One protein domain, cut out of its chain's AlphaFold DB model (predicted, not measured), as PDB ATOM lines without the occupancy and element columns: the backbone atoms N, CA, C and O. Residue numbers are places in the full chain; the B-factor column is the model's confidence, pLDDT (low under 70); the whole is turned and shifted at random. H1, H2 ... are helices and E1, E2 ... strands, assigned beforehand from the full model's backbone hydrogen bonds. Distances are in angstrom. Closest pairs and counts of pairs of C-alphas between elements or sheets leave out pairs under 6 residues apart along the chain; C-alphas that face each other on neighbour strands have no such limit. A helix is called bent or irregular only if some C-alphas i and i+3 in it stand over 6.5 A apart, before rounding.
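What this domain is: This is residues 2 to 30 and 101 to 153 of the 434 residues of the protein "Hypothetical protein" of Rotaria socialis (UniProt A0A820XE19). Two long helices, H1 and H2, make a narrow V, close at one end only, and a small two-stranded hairpin, E1 and E2, lies beyond the far end of H2. H2 and this hairpin make most of the length of a thin rod, spanning 77 by 23 by 18 A. The printed part has 82 residues, with two named helices followed by two named strands, H1 H2 E1 E2, the strands forming an antiparallel sheet in the order E1 - E2. The class is mostly helix, and the whole is extended, with a radius of gyration of the C-alphas of 23.1 A.

How they stand to each other: H1, residues 3 to 30, and H2, residues 101 to 132, are close but not clearly touching; their closest C-alphas, those of Ile 25 and Pro 101, are 7.4 A apart. They run opposite ways at a shallow tilt of 21 degrees. H1 has a kink of 35 degrees near residue 22; it is neither bent nor irregular, but only just: C-alphas 20 and 23 are 6.3 A apart. In H2 every O i to N i+4 pair is within hydrogen-bond range, in H1 20 of 24. E1, residues 138 to 141, and E2, residues 146 to 149, form an antiparallel hairpin; N 148 and O 139 are within hydrogen-bond range at 3.0 A, as are N 141 and O 146 at 3.2 A. H1 is apart from both strands, and H2 is apart from E2.

Where its parts are: H1 begins at C-alpha 3, (45.828, 45.327, 79.863), and measures 38.8 A. H2 measures 46.6 A from C-alpha 101, (53.323, 27.622, 107.175). E1 and E2 measure 9.4 A each, and E2 ends at C-alpha 149, (46.695, 75.300, 77.055).

The domain as a whole: The C-alphas farthest apart, those of Pro 28 and Glu 143, are 77.1 A apart. Residues 31 to 100 are not printed; C-alphas 30 and 101 are 15.1 A apart across this cut. The links H2 to E1 and E1 to E2 are tight. Residues 2 to 13 and 113 to 131 stand free. Mean pLDDT of the printed part is 73.5; residues 2 to 4, 28 to 29, 121 to 138 and 148 to 153 are under 70.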
ATOM      1  N   SER A   2      45.582  43.318  75.394       63.81
ATOM      2  CA  SER A   2      44.938  44.317  76.251       63.81
ATOM      3  C   SER A   2      45.425  44.190  77.701       63.81
ATOM      4  O   SER A   2      45.738  43.092  78.165       63.81
ATOM      5  N   LEU A   3      45.493  45.308  78.430       67.12
ATOM      6  CA  LEU A   3      45.828  45.327  79.863       67.12
ATOM      7  C   LEU A   3      44.908  44.402  80.682       67.12
ATOM      8  O   LEU A   3      45.350  43.784  81.648       67.12
ATOM      9  N   PHE A   4      43.670  44.212  80.216       68.25
ATOM     10  CA  PHE A   4      42.718  43.238  80.747       68.25
ATOM     11  C   PHE A   4      43.217  41.791  80.666       68.25
ATOM     12  O   PHE A   4      43.122  41.065  81.650       68.25
ATOM     13  N   ALA A   5      43.823  41.374  79.549       75.19
ATOM     14  CA  ALA A   5      44.348  40.015  79.413       75.19
ATOM     15  C   ALA A   5      45.502  39.741  80.393       75.19
ATOM     16  O   ALA A   5      45.590  38.657  80.963       75.19
ATOM     17  N   ARG A   6      46.360  40.740  80.645       76.44
ATOM     18  CA  ARG A   6      47.473  40.620  81.604       76.44
ATOM     19  C   ARG A   6      46.982  40.569  83.053       76.44
ATOM     20  O   ARG A   6      47.499  39.777  83.833       76.44
ATOM     21  N   SER A   7      45.964  41.365  83.388       79.19
ATOM     22  CA  SER A   7      45.313  41.330  84.706       79.19
ATOM     23  C   SER A   7      44.664  39.967  84.976       79.19
ATOM     24  O   SER A   7      44.886  39.373  86.028       79.19
ATOM     25  N   ASN A   8      43.948  39.414  83.992       79.94
ATOM     26  CA  ASN A   8      43.270  38.122  84.133       79.94
ATOM     27  C   ASN A   8      44.248  36.958  84.346       79.94
ATOM     28  O   ASN A   8      43.967  36.065  85.141       79.94
ATOM     29  N   ILE A   9      45.415  36.980  83.691       84.19
ATOM     30  CA  ILE A   9      46.460  35.966  83.899       84.19
ATOM     31  C   ILE A   9      47.001  36.026  85.334       84.19
ATOM     32  O   ILE A   9      47.186  34.988  85.964       84.19
ATOM     33  N   LEU A  10      47.214  37.225  85.879       82.12
ATOM     34  CA  LEU A  10      47.713  37.390  87.248       82.12
ATOM     35  C   LEU A  10      46.684  36.948  88.290       82.12
ATOM     36  O   LEU A  10      47.048  36.255  89.237       82.12
ATOM     37  N   TRP A  11      45.403  37.256  88.076       87.06
ATOM     38  CA  TRP A  11      44.323  36.728  88.909       87.06
ATOM     39  C   TRP A  11      44.231  35.204  88.835       87.06
ATOM     40  O   TRP A  11      44.103  34.565  89.873       87.06
ATOM     41  N   ALA A  12      44.370  34.602  87.653       85.19
ATOM     42  CA  ALA A  12      44.362  33.147  87.507       85.19
ATOM     43  C   ALA A  12      45.535  32.475  88.242       85.19
ATOM     44  O   ALA A  12      45.341  31.452  88.896       85.19
ATOM     45  N   ILE A  13      46.735  33.067  88.196       85.62
ATOM     46  CA  ILE A  13      47.904  32.572  88.943       85.62
ATOM     47  C   ILE A  13      47.679  32.716  90.453       85.62
ATOM     48  O   ILE A  13      47.960  31.780  91.199       85.62
ATOM     49  N   LEU A  14      47.134  33.850  90.904       84.94
ATOM     50  CA  LEU A  14      46.818  34.083  92.314       84.94
ATOM     51  C   LEU A  14      45.779  33.071  92.821       84.94
ATOM     52  O   LEU A  14      46.007  32.411  93.833       84.94
ATOM     53  N   PHE A  15      44.676  32.892  92.088       85.44
ATOM     54  CA  PHE A  15      43.634  31.917  92.416       85.44
ATOM     55  C   PHE A  15      44.156  30.483  92.370       85.44
ATOM     56  O   PHE A  15      43.839  29.705  93.264       85.44
ATOM     57  N   GLY A  16      44.997  30.136  91.392       87.88
ATOM     58  CA  GLY A  16      45.644  28.827  91.323       87.88
ATOM     59  C   GLY A  16      46.565  28.571  92.517       87.88
ATOM     60  O   GLY A  16      46.525  27.496  93.113       87.88
ATOM     61  N   CYS A  17      47.342  29.574  92.929       80.69
ATOM     62  CA  CYS A  17      48.210  29.472  94.098       80.69
ATOM     63  C   CYS A  17      47.390  29.310  95.390       80.69
ATOM     64  O   CYS A  17      47.656  28.404  96.180       80.69
ATOM     65  N   CYS A  18      46.326  30.103  95.561       80.25
ATOM     66  CA  CYS A  18      45.396  29.964  96.681       80.25
ATOM     67  C   CYS A  18      44.695  28.599  96.683       80.25
ATOM     68  O   CYS A  18      44.636  27.959  97.725       80.25
ATOM     69  N   ALA A  19      44.226  28.101  95.537       85.94
ATOM     70  CA  ALA A  19      43.539  26.812  95.433       85.94
ATOM     71  C   ALA A  19      44.435  25.615  95.795       85.94
ATOM     72  O   ALA A  19      43.934  24.615  96.299       85.94
ATOM     73  N   VAL A  20      45.753  25.710  95.583       80.56
ATOM     74  CA  VAL A  20      46.717  24.667  95.986       80.56
ATOM     75  C   VAL A  20      47.121  24.802  97.460       80.56
ATOM     76  O   VAL A  20      47.332  23.796  98.143       80.56
ATOM     77  N   LEU A  21      47.221  26.032  97.973       75.44
ATOM     78  CA  LEU A  21      47.616  26.301  99.359       75.44
ATOM     79  C   LEU A  21      46.476  26.074 100.359       75.44
ATOM     80  O   LEU A  21      46.719  25.553 101.449       75.44
ATOM     81  N   ILE A  22      45.238  26.407  99.984       81.69
ATOM     82  CA  ILE A  22      44.050  26.295 100.837       81.69
ATOM     83  C   ILE A  22      43.872  24.866 101.368       81.69
ATOM     84  O   ILE A  22      43.845  24.718 102.585       81.69
ATOM     85  N   PRO A  23      43.847  23.795 100.554       79.94
ATOM     86  CA  PRO A  23      43.683  22.443 101.074       79.94
ATOM     87  C   PRO A  23      44.786  22.084 102.070       79.94
ATOM     88  O   PRO A  23      44.505  21.550 103.133       79.94
ATOM     89  N   ARG A  24      46.047  22.429 101.792       72.38
ATOM     90  CA  ARG A  24      47.166  22.043 102.664       72.38
ATOM     91  C   ARG A  24      47.210  22.771 104.001       72.38
ATOM     92  O   ARG A  24      47.697  22.187 104.963       72.38
ATOM     93  N   ILE A  25      46.738  24.012 104.064       75.19
ATOM     94  CA  ILE A  25      46.779  24.826 105.287       75.19
ATOM     95  C   ILE A  25      45.458  24.712 106.054       75.19
ATOM     96  O   ILE A  25      45.456  24.581 107.276       75.19
ATOM     97  N   ILE A  26      44.333  24.707 105.340       75.06
ATOM     98  CA  ILE A  26      42.990  24.720 105.921       75.06
ATOM     99  C   ILE A  26      42.561  23.310 106.363       75.06
ATOM    100  O   ILE A  26      42.046  23.170 107.468       75.06
ATOM    101  N   LEU A  27      42.839  22.237 105.603       76.12
ATOM    102  CA  LEU A  27      42.470  20.870 106.030       76.12
ATOM    103  C   LEU A  27      43.029  20.463 107.408       76.12
ATOM    104  O   LEU A  27      42.277  19.859 108.173       76.12
ATOM    105  N   PRO A  28      44.289  20.762 107.786       69.94
ATOM    106  CA  PRO A  28      44.775  20.434 109.127       69.94
ATOM    107  C   PRO A  28      44.210  21.337 110.233       69.94
ATOM    108  O   PRO A  28      44.105  20.872 111.364       69.94
ATOM    109  N   LEU A  29      43.806  22.578 109.932       68.88
ATOM    110  CA  LEU A  29      43.150  23.474 110.900       68.88
ATOM    111  C   LEU A  29      41.705  23.055 111.190       68.88
ATOM    112  O   LEU A  29      41.242  23.169 112.322       68.88
ATOM    113  N   PHE A  30      41.009  22.542 110.175       74.31
ATOM    114  CA  PHE A  30      39.632  22.064 110.294       74.31
ATOM    115  C   PHE A  30      39.529  20.581 110.624       74.31
ATOM    116  O   PHE A  30      38.419  20.093 110.804       74.31
ATOM    117  N   PRO A 101      54.516  26.881 107.589       78.25
ATOM    118  CA  PRO A 101      53.323  27.622 107.175       78.25
ATOM    119  C   PRO A 101      53.373  29.109 107.561       78.25
ATOM    120  O   PRO A 101      52.802  29.942 106.865       78.25
ATOM    121  N   MET A 102      54.087  29.473 108.630       80.75
ATOM    122  CA  MET A 102      54.267  30.878 109.007       80.75
ATOM    123  C   MET A 102      55.136  31.620 107.978       80.75
ATOM    124  O   MET A 102      54.794  32.727 107.558       80.75
ATOM    125  N   TYR A 103      56.212  30.986 107.501       84.69
ATOM    126  CA  TYR A 103      57.063  31.550 106.450       84.69
ATOM    127  C   TYR A 103      56.347  31.655 105.102       84.69
ATOM    128  O   TYR A 103      56.526  32.652 104.407       84.69
ATOM    129  N   THR A 104      55.513  30.681 104.720       81.88
ATOM    130  CA  THR A 104      54.769  30.764 103.451       81.88
ATOM    131  C   THR A 104      53.749  31.900 103.458       81.88
ATOM    132  O   THR A 104      53.634  32.610 102.459       81.88
ATOM    133  N   VAL A 105      53.070  32.136 104.586       83.50
ATOM    134  CA  VAL A 105      52.187  33.301 104.752       83.50
ATOM    135  C   VAL A 105      52.994  34.601 104.687       83.50
ATOM    136  O   VAL A 105      52.616  35.508 103.946       83.50
ATOM    137  N   GLY A 106      54.138  34.677 105.376       87.19
ATOM    138  CA  GLY A 106      55.018  35.851 105.338       87.19
ATOM    139  C   GLY A 106      55.521  36.186 103.929       87.19
ATOM    140  O   GLY A 106      55.447  37.339 103.501       87.19
ATOM    141  N   ILE A 107      55.957  35.177 103.168       85.00
ATOM    142  CA  ILE A 107      56.381  35.333 101.767       85.00
ATOM    143  C   ILE A 107      55.199  35.772 100.893       85.00
ATOM    144  O   ILE A 107      55.356  36.666 100.064       85.00
ATOM    145  N   GLY A 108      54.005  35.205 101.100       86.12
ATOM    146  CA  GLY A 108      52.791  35.604 100.384       86.12
ATOM    147  C   GLY A 108      52.438  37.079 100.599       86.12
ATOM    148  O   GLY A 108      52.238  37.812  99.632       86.12
ATOM    149  N   VAL A 109      52.444  37.545 101.852       84.38
ATOM    150  CA  VAL A 109      52.188  38.956 102.193       84.38
ATOM    151  C   VAL A 109      53.267  39.868 101.610       84.38
ATOM    152  O   VAL A 109      52.941  40.911 101.042       84.38
ATOM    153  N   PHE A 110      54.540  39.471 101.679       86.75
ATOM    154  CA  PHE A 110      55.644  40.239 101.101       86.75
ATOM    155  C   PHE A 110      55.527  40.375  99.577       86.75
ATOM    156  O   PHE A 110      55.727  41.467  99.037       86.75
ATOM    157  N   LEU A 111      55.157  39.296  98.880       83.75
ATOM    158  CA  LEU A 111      54.933  39.303  97.433       83.75
ATOM    159  C   LEU A 111      53.723  40.157  97.049       83.75
ATOM    160  O   LEU A 111      53.810  40.934  96.101       83.75
ATOM    161  N   ILE A 112      52.623  40.086  97.804       85.06
ATOM    162  CA  ILE A 112      51.459  40.960  97.593       85.06
ATOM    163  C   ILE A 112      51.857  42.421  97.813       85.06
ATOM    164  O   ILE A 112      51.562  43.262  96.969       85.06
ATOM    165  N   TYR A 113      52.579  42.733  98.891       88.88
ATOM    166  CA  TYR A 113      53.048  44.088  99.181       88.88
ATOM    167  C   TYR A 113      53.956  44.632  98.072       88.88
ATOM    168  O   TYR A 113      53.745  45.748  97.593       88.88
ATOM    169  N   THR A 114      54.942  43.853  97.620       83.31
ATOM    170  CA  THR A 114      55.836  44.264  96.525       83.31
ATOM    171  C   THR A 114      55.086  44.404  95.204       83.31
ATOM    172  O   THR A 114      55.318  45.381  94.493       83.31
ATOM    173  N   CYS A 115      54.127  43.523  94.906       83.25
ATOM    174  CA  CYS A 115      53.251  43.663  93.743       83.25
ATOM    175  C   CYS A 115      52.396  44.935  93.830       83.25
ATOM    176  O   CYS A 115      52.393  45.724  92.888       83.25
ATOM    177  N   CYS A 116      51.738  45.195  94.963       83.31
ATOM    178  CA  CYS A 116      50.943  46.403  95.196       83.31
ATOM    179  C   CYS A 116      51.793  47.675  95.098       83.31
ATOM    180  O   CYS A 116      51.379  48.641  94.461       83.31
ATOM    181  N   LYS A 117      53.006  47.676  95.662       85.81
ATOM    182  CA  LYS A 117      53.939  48.809  95.591       85.81
ATOM    183  C   LYS A 117      54.401  49.070  94.157       85.81
ATOM    184  O   LYS A 117      54.410  50.215  93.705       85.81
ATOM    185  N   TYR A 118      54.745  48.015  93.422       81.00
ATOM    186  CA  TYR A 118      55.204  48.127  92.039       81.00
ATOM    187  C   TYR A 118      54.073  48.559  91.093       81.00
ATOM    188  O   TYR A 118      54.271  49.403  90.216       81.00
ATOM    189  N   TRP A 119      52.858  48.050  91.311       79.19
ATOM    190  CA  TRP A 119      51.689  48.407  90.509       79.19
ATOM    191  C   TRP A 119      51.144  49.799  90.846       79.19
ATOM    192  O   TRP A 119      50.819  50.572  89.945       79.19
ATOM    193  N   GLY A 120      51.104  50.163  92.130       74.25
ATOM    194  CA  GLY A 120      50.685  51.487  92.590       74.25
ATOM    195  C   GLY A 120      51.583  52.602  92.050       74.25
ATOM    196  O   GLY A 120      51.084  53.637  91.606       74.25
ATOM    197  N   SER A 121      52.896  52.357  91.986       67.56
ATOM    198  CA  SER A 121      53.859  53.291  91.389       67.56
ATOM    199  C   SER A 121      53.597  53.530  89.895       67.56
ATOM    200  O   SER A 121      53.609  54.672  89.432       67.56
ATOM    201  N   ARG A 122      53.269  52.476  89.134       61.44
ATOM    202  CA  ARG A 122      52.929  52.597  87.704       61.44
ATOM    203  C   ARG A 122      51.623  53.353  87.467       61.44
ATOM    204  O   ARG A 122      51.595  54.263  86.641       61.44
ATOM    205  N   ASN A 123      50.580  53.046  88.236       59.72
ATOM    206  CA  ASN A 123      49.281  53.707  88.092       59.72
ATOM    207  C   ASN A 123      49.327  55.189  88.505       59.72
ATOM    208  O   ASN A 123      48.566  55.995  87.975       59.72
ATOM    209  N   SER A 124      50.219  55.570  89.427       58.16
ATOM    210  CA  SER A 124      50.424  56.975  89.805       58.16
ATOM    211  C   SER A 124      50.992  57.802  88.644       58.16
ATOM    212  O   SER A 124      50.485  58.883  88.337       58.16
ATOM    213  N   LYS A 125      51.976  57.253  87.917       58.84
ATOM    214  CA  LYS A 125      52.544  57.898  86.722       58.84
ATOM    215  C   LYS A 125      51.525  57.995  85.584       58.84
ATOM    216  O   LYS A 125      51.424  59.030  84.934       58.84
ATOM    217  N   GLU A 126      50.711  56.959  85.389       57.53
ATOM    218  CA  GLU A 126      49.686  56.945  84.341       57.53
ATOM    219  C   GLU A 126      48.514  57.899  84.642       57.53
ATOM    220  O   GLU A 126      48.021  58.571  83.739       57.53
ATOM    221  N   LYS A 127      48.114  58.054  85.916       60.69
ATOM    222  CA  LYS A 127      47.127  59.069  86.331       60.69
ATOM    223  C   LYS A 127      47.631  60.499  86.120       60.69
ATOM    224  O   LYS A 127      46.841  61.340  85.696       60.69
ATOM    225  N   LYS A 128      48.924  60.771  86.353       59.94
ATOM    226  CA  LYS A 128      49.526  62.077  86.028       59.94
ATOM    227  C   LYS A 128      49.441  62.368  84.526       59.94
ATOM    228  O   LYS A 128      48.947  63.423  84.152       59.94
ATOM    229  N   ILE A 129      49.798  61.403  83.673       58.78
ATOM    230  CA  ILE A 129      49.733  61.566  82.209       58.78
ATOM    231  C   ILE A 129      48.281  61.730  81.729       58.78
ATOM    232  O   ILE A 129      47.992  62.596  80.911       58.78
ATOM    233  N   ARG A 130      47.332  60.946  82.258       56.03
ATOM    234  CA  ARG A 130      45.923  61.017  81.838       56.03
ATOM    235  C   ARG A 130      45.250  62.335  82.228       56.03
ATOM    236  O   ARG A 130      44.447  62.846  81.454       56.03
ATOM    237  N   ASN A 131      45.596  62.901  83.384       56.97
ATOM    238  CA  ASN A 131      45.088  64.209  83.804       56.97
ATOM    239  C   ASN A 131      45.751  65.371  83.047       56.97
ATOM    240  O   ASN A 131      45.122  66.413  82.884       56.97
ATOM    241  N   GLN A 132      46.969  65.189  82.528       55.41
ATOM    242  CA  GLN A 132      47.684  66.207  81.749       55.41
ATOM    243  C   GLN A 132      47.079  66.444  80.352       55.41
ATOM    244  O   GLN A 132      47.246  67.520  79.787       55.41
ATOM    245  N   TYR A 133      46.324  65.475  79.816       51.94
ATOM    246  CA  TYR A 133      45.625  65.575  78.525       51.94
ATOM    247  C   TYR A 133      44.096  65.628  78.660       51.94
ATOM    248  O   TYR A 133      43.376  65.307  77.712       51.94
ATOM    249  N   SER A 134      43.572  66.013  79.828       52.34
ATOM    250  CA  SER A 134      42.129  66.200  79.979       52.34
ATOM    251  C   SER A 134      41.676  67.432  79.171       52.34
ATOM    252  O   SER A 134      42.226  68.519  79.370       52.34
ATOM    253  N   PRO A 135      40.683  67.313  78.266       57.78
ATOM    254  CA  PRO A 135      40.251  68.394  77.369       57.78
ATOM    255  C   PRO A 135      39.660  69.620  78.088       57.78
ATOM    256  O   PRO A 135      39.434  70.650  77.458       57.78
ATOM    257  N   ASN A 136      39.463  69.545  79.407       59.91
ATOM    258  CA  ASN A 136      38.920  70.628  80.224       59.91
ATOM    259  C   ASN A 136      39.931  71.751  80.544       59.91
ATOM    260  O   ASN A 136      39.518  72.783  81.063       59.91
ATOM    261  N   ASN A 137      41.219  71.603  80.202       57.53
ATOM    262  CA  ASN A 137      42.258  72.623  80.453       57.53
ATOM    263  C   ASN A 137      42.551  73.534  79.243       57.53
ATOM    264  O   ASN A 137      43.552  74.254  79.210       57.53
ATOM    265  N   ILE A 138      41.702  73.498  78.212       62.56
ATOM    266  CA  ILE A 138      41.836  74.368  77.041       62.56
ATOM    267  C   ILE A 138      41.018  75.635  77.294       62.56
ATOM    268  O   ILE A 138      39.804  75.644  77.104       62.56
ATOM    269  N   HIS A 139      41.680  76.716  77.712       74.75
ATOM    270  CA  HIS A 139      41.032  78.016  77.874       74.75
ATOM    271  C   HIS A 139      41.274  78.889  76.635       74.75
ATOM    272  O   HIS A 139      42.404  79.074  76.166       74.75
ATOM    273  N   TRP A 140      40.197  79.431  76.065       75.69
ATOM    274  CA  TRP A 140      40.292  80.384  74.964       75.69
ATOM    275  C   TRP A 140      40.701  81.752  75.509       75.69
ATOM    276  O   TRP A 140      39.962  82.370  76.273       75.69
ATOM    277  N   ASN A 141      41.874  82.248  75.110       81.44
ATOM    278  CA  ASN A 141      42.274  83.611  75.431       81.44
ATOM    279  C   ASN A 141      41.742  84.557  74.341       81.44
ATOM    280  O   ASN A 141      42.258  84.580  73.219       81.44
ATOM    281  N   SER A 142      40.708  85.330  74.679       78.38
ATOM    282  CA  SER A 142      40.028  86.248  73.758       78.38
ATOM    283  C   SER A 142      40.918  87.400  73.283       78.38
ATOM    284  O   SER A 142      40.810  87.816  72.132       78.38
ATOM    285  N   GLU A 143      41.838  87.863  74.128       81.25
ATOM    286  CA  GLU A 143      42.734  88.986  73.841       81.25
ATOM    287  C   GLU A 143      43.789  88.621  72.789       81.25
ATOM    288  O   GLU A 143      44.108  89.411  71.904       81.25
ATOM    289  N   LYS A 144      44.290  87.381  72.831       84.25
ATOM    290  CA  LYS A 144      45.306  86.887  71.886       84.25
ATOM    291  C   LYS A 144      44.726  86.085  70.720       84.25
ATOM    292  O   LYS A 144      45.492  85.686  69.845       84.25
ATOM    293  N   ARG A 145      43.410  85.827  70.721       79.19
ATOM    294  CA  ARG A 145      42.698  84.954  69.765       79.19
ATOM    295  C   ARG A 145      43.400  83.606  69.544       79.19
ATOM    296  O   ARG A 145      43.520  83.132  68.416       79.19
ATOM    297  N   LYS A 146      43.924  83.012  70.616       80.62
ATOM    298  CA  LYS A 146      44.636  81.727  70.581       80.62
ATOM    299  C   LYS A 146      44.185  80.861  71.752       80.62
ATOM    300  O   LYS A 146      44.018  81.358  72.867       80.62
ATOM    301  N   PHE A 147      44.022  79.561  71.501       72.12
ATOM    302  CA  PHE A 147      43.820  78.571  72.555       72.12
ATOM    303  C   PHE A 147      45.092  78.502  73.394       72.12
ATOM    304  O   PHE A 147      46.169  78.186  72.882       72.12
ATOM    305  N   LYS A 148      44.980  78.856  74.674       63.50
ATOM    306  CA  LYS A 148      46.074  78.726  75.622       63.50
ATOM    307  C   LYS A 148      45.809  77.445  76.394       63.50
ATOM    308  O   LYS A 148      44.834  77.342  77.133       63.50
ATOM    309  N   TYR A 149      46.658  76.455  76.178       63.19
ATOM    310  CA  TYR A 149      46.695  75.300  77.055       63.19
ATOM    311  C   TYR A 149      47.298  75.794  78.369       63.19
ATOM    312  O   TYR A 149      48.463  76.201  78.388       63.19
ATOM    313  N   GLU A 150      46.526  75.779  79.457       55.19
ATOM    314  CA  GLU A 150      47.121  75.698  80.792       55.19
ATOM    315  C   GLU A 150      47.687  74.287  80.922       55.19
ATOM    316  O   GLU A 150      47.155  73.395  81.581       55.19
ATOM    317  N   VAL A 151      48.788  74.057  80.209       53.78
ATOM    318  CA  VAL A 151      49.748  73.082  80.674       53.78
ATOM    319  C   VAL A 151      50.229  73.711  81.972       53.78
ATOM    320  O   VAL A 151      51.003  74.667  81.934       53.78
ATOM    321  N   ASN A 152      49.721  73.226  83.107       46.47
ATOM    322  CA  ASN A 152      50.476  73.251  84.353       46.47
ATOM    323  C   ASN A 152      51.747  72.462  84.053       46.47
ATOM    324  O   ASN A 152      51.851  71.257  84.273       46.47
ATOM    325  N   HIS A 153      52.658  73.139  83.365       46.44
ATOM    326  CA  HIS A 153      54.004  72.706  83.135       46.44
ATOM    327  C   HIS A 153      54.669  73.013  84.465       46.44
ATOM    328  O   HIS A 153      55.450  73.950  84.575       46.44
TER     329      HIS A 153